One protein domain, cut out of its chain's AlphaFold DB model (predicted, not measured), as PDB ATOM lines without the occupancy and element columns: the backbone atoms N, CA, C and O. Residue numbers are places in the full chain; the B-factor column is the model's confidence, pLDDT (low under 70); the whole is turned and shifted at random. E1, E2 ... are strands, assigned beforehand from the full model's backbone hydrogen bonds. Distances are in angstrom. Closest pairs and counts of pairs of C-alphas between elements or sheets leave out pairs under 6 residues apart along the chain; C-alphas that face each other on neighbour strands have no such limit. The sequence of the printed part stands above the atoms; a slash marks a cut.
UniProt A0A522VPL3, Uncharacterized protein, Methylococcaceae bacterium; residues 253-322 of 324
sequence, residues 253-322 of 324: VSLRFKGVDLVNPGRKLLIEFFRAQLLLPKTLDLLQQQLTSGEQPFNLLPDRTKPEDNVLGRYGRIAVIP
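Overview. This is residues 253 to 322 of the 324 residues of an uncharacterized protein of Methylococcaceae bacterium (UniProt A0A522VPL3). Three strands, E1, E2 and E4, run side by side as a narrow sheet with E2 in the middle; at one end of it E2 bends and pairs with the short E3. From there two long loops reach out in different directions, and their residues 286 to 291 and 307 to 312 stick out free. The 70 printed residues hold four named strands, E1 to E4 in chain order, and no named helix; the class is all strand, though only 28 residues are in named strands. The branched, antiparallel sheet is twisted. The whole is loose, with a radius of gyration of the C-alphas of 16.1 A, and flat, spanning 47 by 35 by 13 A.

Along the chain. E2, residues 268 to 278, is 25.5 A long and bends by 81 degrees at residue 275. E1, residues 253 to 260, is 23.0 A long and begins at C-alpha 253 (163.935, 150.465, 169.349). E4, residues 316 to 321, is 15.9 A long and ends at C-alpha 321 (145.969, 162.193, 159.011). E3 is residues 298 to 300.

Arrangement. E1 lies on one side of E2, E3 and E4 on the other side. E1 and E2 form a hairpin, antiparallel at 160 degrees, with N 257 and O 271 2.8 A apart, within hydrogen-bond range. E2 and E4 are antiparallel at 167 degrees, with N 319 and O 270 at 2.8 A. Past the bend, E2 and E3 form a hairpin, with N 277 and O 299 at 2.8 A. E1, E2 and E3 make a meander, each strand the antiparallel neighbour of the one before. E1 and E3 are apart.

Size, cuts and confidence. The C-alphas farthest apart, of Gln 289 and Asn 310, are 48.1 A apart. The printed part has no cut. The links E2 to E3 and E3 to E4 are long. Sixteen residues have pLDDT under 70: 281 to 286, 288 to 295, 310 and 312.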
ATOM      1  N   VAL A 253     165.260 150.833 169.864       88.88
ATOM      2  CA  VAL A 253     163.935 150.465 169.349       88.88
ATOM      3  C   VAL A 253     163.459 151.481 168.322       88.88
ATOM      4  O   VAL A 253     163.920 152.619 168.291       88.88
ATOM      5  N   SER A 254     162.494 151.087 167.496       89.88
ATOM      6  CA  SER A 254     161.654 152.049 166.779       89.88
ATOM      7  C   SER A 254     160.381 152.278 167.589       89.88
ATOM      8  O   SER A 254     159.779 151.328 168.088       89.88
ATOM      9  N   LEU A 255     159.986 153.539 167.755       90.00
ATOM     10  CA  LEU A 255     158.794 153.907 168.515       90.00
ATOM     11  C   LEU A 255     157.733 154.430 167.556       90.00
ATOM     12  O   LEU A 255     158.016 155.259 166.691       90.00
ATOM     13  N   ARG A 256     156.498 153.960 167.723       92.31
ATOM     14  CA  ARG A 256     155.358 154.384 166.914       92.31
ATOM     15  C   ARG A 256     154.162 154.665 167.806       92.31
ATOM     16  O   ARG A 256     153.559 153.742 168.343       92.31
ATOM     17  N   PHE A 257     153.798 155.932 167.914       90.00
ATOM     18  CA  PHE A 257     152.602 156.379 168.610       90.00
ATOM     19  C   PHE A 257     151.469 156.622 167.615       90.00
ATOM     20  O   PHE A 257     151.661 157.278 166.589       90.00
ATOM     21  N   LYS A 258     150.283 156.097 167.933       90.50
ATOM     22  CA  LYS A 258     149.041 156.321 167.190       90.50
ATOM     23  C   LYS A 258     148.029 156.948 168.141       90.50
ATOM     24  O   LYS A 258     147.587 156.288 169.075       90.50
ATOM     25  N   GLY A 259     147.680 158.201 167.887       88.25
ATOM     26  CA  GLY A 259     146.703 158.960 168.653       88.25
ATOM     27  C   GLY A 259     145.489 159.348 167.817       88.25
ATOM     28  O   GLY A 259     145.540 159.395 166.585       88.25
ATOM     29  N   VAL A 260     144.404 159.654 168.515       88.12
ATOM     30  CA  VAL A 260     143.227 160.341 167.975       88.12
ATOM     31  C   VAL A 260     143.180 161.736 168.586       88.12
ATOM     32  O   VAL A 260     143.493 161.899 169.765       88.12
ATOM     33  N   ASP A 261     142.853 162.746 167.784       82.44
ATOM     34  CA  ASP A 261     142.645 164.098 168.297       82.44
ATOM     35  C   ASP A 261     141.339 164.119 169.107       82.44
ATOM     36  O   ASP A 261     140.269 163.793 168.596       82.44
ATOM     37  N   LEU A 262     141.434 164.472 170.390       85.06
ATOM     38  CA  LEU A 262     140.280 164.520 171.293       85.06
ATOM     39  C   LEU A 262     139.308 165.653 170.938       85.06
ATOM     40  O   LEU A 262     138.134 165.578 171.291       85.06
ATOM     41  N   VAL A 263     139.785 166.694 170.251       84.62
ATOM     42  CA  VAL A 263     138.974 167.836 169.814       84.62
ATOM     43  C   VAL A 263     138.328 167.554 168.458       84.62
ATOM     44  O   VAL A 263     137.186 167.940 168.231       84.62
ATOM     45  N   ASN A 264     139.033 166.850 167.568       81.88
ATOM     46  CA  ASN A 264     138.533 166.459 166.250       81.88
ATOM     47  C   ASN A 264     138.697 164.946 166.059       81.88
ATOM     48  O   ASN A 264     139.680 164.524 165.452       81.88
ATOM     49  N   PRO A 265     137.751 164.113 166.521       74.56
ATOM     50  CA  PRO A 265     137.908 162.655 166.526       74.56
ATOM     51  C   PRO A 265     138.132 162.028 165.136       74.56
ATOM     52  O   PRO A 265     138.650 160.915 165.042       74.56
ATOM     53  N   GLY A 266     137.802 162.742 164.054       78.69
ATOM     54  CA  GLY A 266     138.122 162.356 162.676       78.69
ATOM     55  C   GLY A 266     139.600 162.508 162.286       78.69
ATOM     56  O   GLY A 266     140.061 161.869 161.341       78.69
ATOM     57  N   ARG A 267     140.381 163.308 163.024       85.19
ATOM     58  CA  ARG A 267     141.815 163.528 162.787       85.19
ATOM     59  C   ARG A 267     142.654 162.566 163.623       85.19
ATOM     60  O   ARG A 267     142.484 162.441 164.835       85.19
ATOM     61  N   LYS A 268     143.613 161.906 162.975       88.94
ATOM     62  CA  LYS A 268     144.533 160.961 163.625       88.94
ATOM     63  C   LYS A 268     145.945 161.528 163.640       88.94
ATOM     64  O   LYS A 268     146.388 162.138 162.669       88.94
ATOM     65  N   LEU A 269     146.661 161.291 164.731       90.19
ATOM     66  CA  LEU A 269     148.059 161.674 164.889       90.19
ATOM     67  C   LEU A 269     148.934 160.425 164.856       90.19
ATOM     68  O   LEU A 269     148.721 159.479 165.612       90.19
ATOM     69  N   LEU A 270     149.948 160.431 163.998       89.06
ATOM     70  CA  LEU A 270     150.985 159.413 163.962       89.06
ATOM     71  C   LEU A 270     152.331 160.063 164.274       89.06
ATOM     72  O   LEU A 270     152.740 160.984 163.576       89.06
ATOM     73  N   ILE A 271     153.035 159.547 165.278       88.88
ATOM     74  CA  ILE A 271     154.424 159.923 165.563       88.88
ATOM     75  C   ILE A 271     155.276 158.670 165.427       88.88
ATOM     76  O   ILE A 271     154.989 157.642 166.040       88.88
ATOM     77  N   GLU A 272     156.316 158.744 164.610       90.44
ATOM     78  CA  GLU A 272     157.267 157.661 164.402       90.44
ATOM     79  C   GLU A 272     158.673 158.161 164.697       90.44
ATOM     80  O   GLU A 272     159.138 159.104 164.069       90.44
ATOM     81  N   PHE A 273     159.361 157.489 165.610       90.69
ATOM     82  CA  PHE A 273     160.792 157.634 165.825       90.69
ATOM     83  C   PHE A 273     161.478 156.398 165.260       90.69
ATOM     84  O   PHE A 273     161.206 155.268 165.673       90.69
ATOM     85  N   PHE A 274     162.345 156.603 164.274       89.31
ATOM     86  CA  PHE A 274     162.929 155.509 163.502       89.31
ATOM     87  C   PHE A 274     163.936 154.695 164.301       89.31
ATOM     88  O   PHE A 274     163.996 153.479 164.136       89.31
ATOM     89  N   ARG A 275     164.689 155.361 165.175       90.75
ATOM     90  CA  ARG A 275     165.643 154.734 166.078       90.75
ATOM     91  C   ARG A 275     165.746 155.571 167.348       90.75
ATOM     92  O   ARG A 275     166.143 156.733 167.311       90.75
ATOM     93  N   ALA A 276     165.363 154.972 168.463       88.81
ATOM     94  CA  ALA A 276     165.369 155.572 169.783       88.81
ATOM     95  C   ALA A 276     166.094 154.646 170.757       88.81
ATOM     96  O   ALA A 276     165.883 153.437 170.753       88.81
ATOM     97  N   GLN A 277     166.947 155.218 171.593       89.44
ATOM     98  CA  GLN A 277     167.658 154.512 172.647       89.44
ATOM     99  C   GLN A 277     166.974 154.816 173.980       89.44
ATOM    100  O   GLN A 277     166.974 155.970 174.410       89.44
ATOM    101  N   LEU A 278     166.386 153.803 174.619       84.50
ATOM    102  CA  LEU A 278     165.711 153.975 175.908       84.50
ATOM    103  C   LEU A 278     166.743 154.218 177.014       84.50
ATOM    104  O   LEU A 278     167.750 153.514 177.100       84.50
ATOM    105  N   LEU A 279     166.496 155.227 177.844       77.94
ATOM    106  CA  LEU A 279     167.373 155.614 178.943       77.94
ATOM    107  C   LEU A 279     166.785 155.174 180.282       77.94
ATOM    108  O   LEU A 279     165.580 155.006 180.422       77.94
ATOM    109  N   LEU A 280     167.623 155.021 181.301       72.44
ATOM    110  CA  LEU A 280     167.103 154.884 182.658       72.44
ATOM    111  C   LEU A 280     166.346 156.167 183.046       72.44
ATOM    112  O   LEU A 280     166.804 157.266 182.700       72.44
ATOM    113  N   PRO A 281     165.209 156.062 183.756       69.62
ATOM    114  CA  PRO A 281     164.577 157.232 184.343       69.62
ATOM    115  C   PRO A 281     165.584 157.943 185.256       69.62
ATOM    116  O   PRO A 281     166.369 157.309 185.960       69.62
ATOM    117  N   LYS A 282     165.582 159.281 185.224       65.25
ATOM    118  CA  LYS A 282     166.526 160.100 186.008       65.25
ATOM    119  C   LYS A 282     166.349 159.926 187.516       65.25
ATOM    120  O   LYS A 282     167.272 160.200 188.275       65.25
ATOM    121  N   THR A 283     165.164 159.499 187.931       64.56
ATOM    122  CA  THR A 283     164.785 159.284 189.321       64.56
ATOM    123  C   THR A 283     164.178 157.896 189.455       64.56
ATOM    124  O   THR A 283     163.218 157.571 188.757       64.56
ATOM    125  N   LEU A 284     164.737 157.095 190.358       65.75
ATOM    126  CA  LEU A 284     164.147 155.845 190.818       65.75
ATOM    127  C   LEU A 284     163.594 156.105 192.218       65.75
ATOM    128  O   LEU A 284     164.364 156.186 193.173       65.75
ATOM    129  N   ASP A 285     162.283 156.312 192.324       68.62
ATOM    130  CA  ASP A 285     161.642 156.514 193.621       68.62
ATOM    131  C   ASP A 285     161.262 155.157 194.225       68.62
ATOM    132  O   ASP A 285     160.418 154.438 193.693       68.62
ATOM    133  N   LEU A 286     161.948 154.785 195.306       69.12
ATOM    134  CA  LEU A 286     161.832 153.476 195.953       69.12
ATOM    135  C   LEU A 286     160.844 153.465 197.128       69.12
ATOM    136  O   LEU A 286     160.583 152.401 197.681       69.12
ATOM    137  N   LEU A 287     160.321 154.626 197.539       72.00
ATOM    138  CA  LEU A 287     159.542 154.767 198.776       72.00
ATOM    139  C   LEU A 287     158.069 155.148 198.541       72.00
ATOM    140  O   LEU A 287     157.328 155.344 199.505       72.00
ATOM    141  N   GLN A 288     157.616 155.259 197.289       60.41
ATOM    142  CA  GLN A 288     156.243 155.672 196.977       60.41
ATOM    143  C   GLN A 288     155.226 154.517 196.993       60.41
ATOM    144  O   GLN A 288     155.487 153.412 196.529       60.41
ATOM    145  N   GLN A 289     154.014 154.811 197.485       52.84
ATOM    146  CA  GLN A 289     152.873 153.879 197.554       52.84
ATOM    147  C   GLN A 289     152.077 153.747 196.241       52.84
ATOM    148  O   GLN A 289     151.139 152.955 196.165       52.84
ATOM    149  N   GLN A 290     152.410 154.524 195.210       52.78
ATOM    150  CA  GLN A 290     151.781 154.442 193.893       52.78
ATOM    151  C   GLN A 290     152.855 154.214 192.835       52.78
ATOM    152  O   GLN A 290     153.929 154.804 192.910       52.78
ATOM    153  N   LEU A 291     152.546 153.365 191.847       48.91
ATOM    154  CA  LEU A 291     153.341 153.215 190.628       48.91
ATOM    155  C   LEU A 291     153.467 154.594 189.983       48.91
ATOM    156  O   LEU A 291     152.516 155.085 189.374       48.91
ATOM    157  N   THR A 292     154.621 155.235 190.155       52.00
ATOM    158  CA  THR A 292     154.912 156.508 189.512       52.00
ATOM    159  C   THR A 292     154.725 156.302 188.012       52.00
ATOM    160  O   THR A 292     155.299 155.376 187.434       52.00
ATOM    161  N   SER A 293     153.895 157.126 187.370       57.69
ATOM    162  CA  SER A 293     153.821 157.199 185.913       57.69
ATOM    163  C   SER A 293     155.178 157.696 185.416       57.69
ATOM    164  O   SER A 293     155.409 158.899 185.309       57.69
ATOM    165  N   GLY A 294     156.124 156.774 185.250       58.94
ATOM    166  CA  GLY A 294     157.503 157.097 184.939       58.94
ATOM    167  C   GLY A 294     157.578 157.747 183.569       58.94
ATOM    168  O   GLY A 294     157.214 157.135 182.562       58.94
ATOM    169  N   GLU A 295     158.067 158.982 183.515       69.62
ATOM    170  CA  GLU A 295     158.576 159.526 182.266       69.62
ATOM    171  C   GLU A 295     159.734 158.633 181.817       69.62
ATOM    172  O   GLU A 295     160.713 158.451 182.542       69.62
ATOM    173  N   GLN A 296     159.602 158.039 180.633       76.69
ATOM    174  CA  GLN A 296     160.614 157.169 180.052       76.69
ATOM    175  C   GLN A 296     161.468 157.996 179.082       76.69
ATOM    176  O   GLN A 296     161.062 158.189 177.931       76.69
ATOM    177  N   PRO A 297     162.638 158.516 179.504       81.56
ATOM    178  CA  PRO A 297     163.500 159.268 178.607       81.56
ATOM    179  C   PRO A 297     164.066 158.362 177.509       81.56
ATOM    180  O   PRO A 297     164.303 157.164 177.709       81.56
ATOM    181  N   PHE A 298     164.316 158.951 176.342       85.69
ATOM    182  CA  PHE A 298     165.004 158.294 175.238       85.69
ATOM    183  C   PHE A 298     165.851 159.291 174.441       85.69
ATOM    184  O   PHE A 298     165.505 160.465 174.328       85.69
ATOM    185  N   ASN A 299     166.951 158.808 173.859       88.75
ATOM    186  CA  ASN A 299     167.733 159.554 172.873       88.75
ATOM    187  C   ASN A 299     167.263 159.201 171.463       88.75
ATOM    188  O   ASN A 299     167.123 158.023 171.134       88.75
ATOM    189  N   LEU A 300     167.079 160.207 170.608       88.94
ATOM    190  CA  LEU A 300     166.863 159.988 169.181       88.94
ATOM    191  C   LEU A 300     168.195 159.806 168.465       88.94
ATOM    192  O   LEU A 300     169.099 160.630 168.584       88.94
ATOM    193  N   LEU A 301     168.297 158.725 167.698       90.00
ATOM    194  CA  LEU A 301     169.483 158.384 166.926       90.00
ATOM    195  C   LEU A 301     169.148 158.409 165.430       90.00
ATOM    196  O   LEU A 301     168.033 158.051 165.047       90.00
ATOM    197  N   PRO A 302     170.099 158.782 164.557       89.31
ATOM    198  CA  PRO A 302     169.872 158.695 163.127       89.31
ATOM    199  C   PRO A 302     169.826 157.223 162.701       89.31
ATOM    200  O   PRO A 302     170.735 156.432 162.995       89.31
ATOM    201  N   ASP A 303     168.778 156.861 161.968       88.31
ATOM    202  CA  ASP A 303     168.681 155.576 161.293       88.31
ATOM    203  C   ASP A 303     169.439 155.647 159.961       88.31
ATOM    204  O   ASP A 303     168.967 156.205 158.970       88.31
ATOM    205  N   ARG A 304     170.659 155.099 159.941       87.31
ATOM    206  CA  ARG A 304     171.521 155.114 158.749       87.31
ATOM    207  C   ARG A 304     171.073 154.132 157.665       87.31
ATOM    208  O   ARG A 304     171.605 154.209 156.563       87.31
ATOM    209  N   THR A 305     170.127 153.238 157.962       85.44
ATOM    210  CA  THR A 305     169.551 152.326 156.963       85.44
ATOM    211  C   THR A 305     168.501 153.014 156.091       85.44
ATOM    212  O   THR A 305     168.204 152.535 154.999       85.44
ATOM    213  N   LYS A 306     167.969 154.162 156.537       80.38
ATOM    214  CA  LYS A 306     167.051 154.984 155.750       80.38
ATOM    215  C   LYS A 306     167.811 155.993 154.882       80.38
ATOM    216  O   LYS A 306     168.823 156.547 155.333       80.38
ATOM    217  N   PRO A 307     167.333 156.243 153.648       77.69
ATOM    218  CA  PRO A 307     167.882 157.288 152.799       77.69
ATOM    219  C   PRO A 307     167.719 158.653 153.469       77.69
ATOM    220  O   PRO A 307     166.821 158.871 154.282       77.69
ATOM    221  N   GLU A 308     168.623 159.568 153.140       75.75
ATOM    222  CA  GLU A 308     168.540 160.939 153.621       75.75
ATOM    223  C   GLU A 308     167.414 161.660 152.884       75.75
ATOM    224  O   GLU A 308     167.507 161.920 151.688       75.75
ATOM    225  N   ASP A 309     166.325 161.919 153.601       78.31
ATOM    226  CA  ASP A 309     165.201 162.701 153.108       78.31
ATOM    227  C   ASP A 309     165.378 164.155 153.564       78.31
ATOM    228  O   ASP A 309     165.509 164.424 154.760       78.31
ATOM    229  N   ASN A 310     165.383 165.098 152.620       67.50
ATOM    230  CA  ASN A 310     165.581 166.523 152.911       67.50
ATOM    231  C   ASN A 310     164.428 167.151 153.720       67.50
ATOM    232  O   ASN A 310     164.584 168.253 154.239       67.50
ATOM    233  N   VAL A 311     163.279 166.479 153.816       70.12
ATOM    234  CA  VAL A 311     162.073 166.935 154.518       70.12
ATOM    235  C   VAL A 311     161.866 166.166 155.826       70.12
ATOM    236  O   VAL A 311     161.534 166.768 156.844       70.12
ATOM    237  N   LEU A 312     162.064 164.845 155.825       69.88
ATOM    238  CA  LEU A 312     161.799 163.978 156.987       69.88
ATOM    239  C   LEU A 312     163.055 163.633 157.803       69.88
ATOM    240  O   LEU A 312     162.958 163.188 158.949       69.88
ATOM    241  N   GLY A 313     164.248 163.836 157.245       80.25
ATOM    242  CA  GLY A 313     165.508 163.459 157.877       80.25
ATOM    243  C   GLY A 313     165.602 161.957 158.177       80.25
ATOM    244  O   GLY A 313     164.928 161.122 157.576       80.25
ATOM    245  N   ARG A 314     166.468 161.591 159.133       86.62
ATOM    246  CA  ARG A 314     166.748 160.186 159.507       86.62
ATOM    247  C   ARG A 314     166.246 159.790 160.899       86.62
ATOM    248  O   ARG A 314     166.545 158.694 161.368       86.62
ATOM    249  N   TYR A 315     165.517 160.678 161.573       86.25
ATOM    250  CA  TYR A 315     165.161 160.522 162.988       86.25
ATOM    251  C   TYR A 315     163.715 160.067 163.197       86.25
ATOM    252  O   TYR A 315     163.433 159.320 164.136       86.25
ATOM    253  N   GLY A 316     162.794 160.468 162.321       86.94
ATOM    254  CA  GLY A 316     161.383 160.157 162.491       86.94
ATOM    255  C   GLY A 316     160.468 161.054 161.674       86.94
ATOM    256  O   GLY A 316     160.925 161.822 160.835       86.94
ATOM    257  N   ARG A 317     159.164 160.965 161.935       88.31
ATOM    258  CA  ARG A 317     158.158 161.859 161.354       88.31
ATOM    259  C   ARG A 317     156.941 162.015 162.256       88.31
ATOM    260  O   ARG A 317     156.606 161.118 163.029       88.31
ATOM    261  N   ILE A 318     156.247 163.133 162.081       87.94
ATOM    262  CA  ILE A 318     154.908 163.372 162.619       87.94
ATOM    263  C   ILE A 318     153.969 163.521 161.424       87.94
ATOM    264  O   ILE A 318     154.239 164.310 160.524       87.94
ATOM    265  N   ALA A 319     152.882 162.755 161.403       86.69
ATOM    266  CA  ALA A 319     151.859 162.833 160.372       86.69
ATOM    267  C   ALA A 319     150.496 163.098 161.008       86.69
ATOM    268  O   ALA A 319     150.038 162.348 161.873       86.69
ATOM    269  N   VAL A 320     149.849 164.163 160.545       87.38
ATOM    270  CA  VAL A 320     148.443 164.443 160.831       87.38
ATOM    271  C   VAL A 320     147.639 163.866 159.680       87.38
ATOM    272  O   VAL A 320     147.811 164.268 158.531       87.38
ATOM    273  N   ILE A 321     146.804 162.884 159.986       87.31
ATOM    274  CA  ILE A 321     145.969 162.193 159.011       87.31
ATOM    275  C   ILE A 321     144.572 162.810 159.124       87.31
ATOM    276  O   ILE A 321     143.933 162.645 160.171       87.31
ATOM    277  N   PRO A 322     144.120 163.563 158.108       83.00
ATOM    278  CA  PRO A 322     142.774 164.111 158.098       83.00
ATOM    279  C   PRO A 322     141.737 162.988 158.000       83.00
ATOM    280  O   PRO A 322     142.053 161.851 157.640       83.00
TER     281      PRO A 322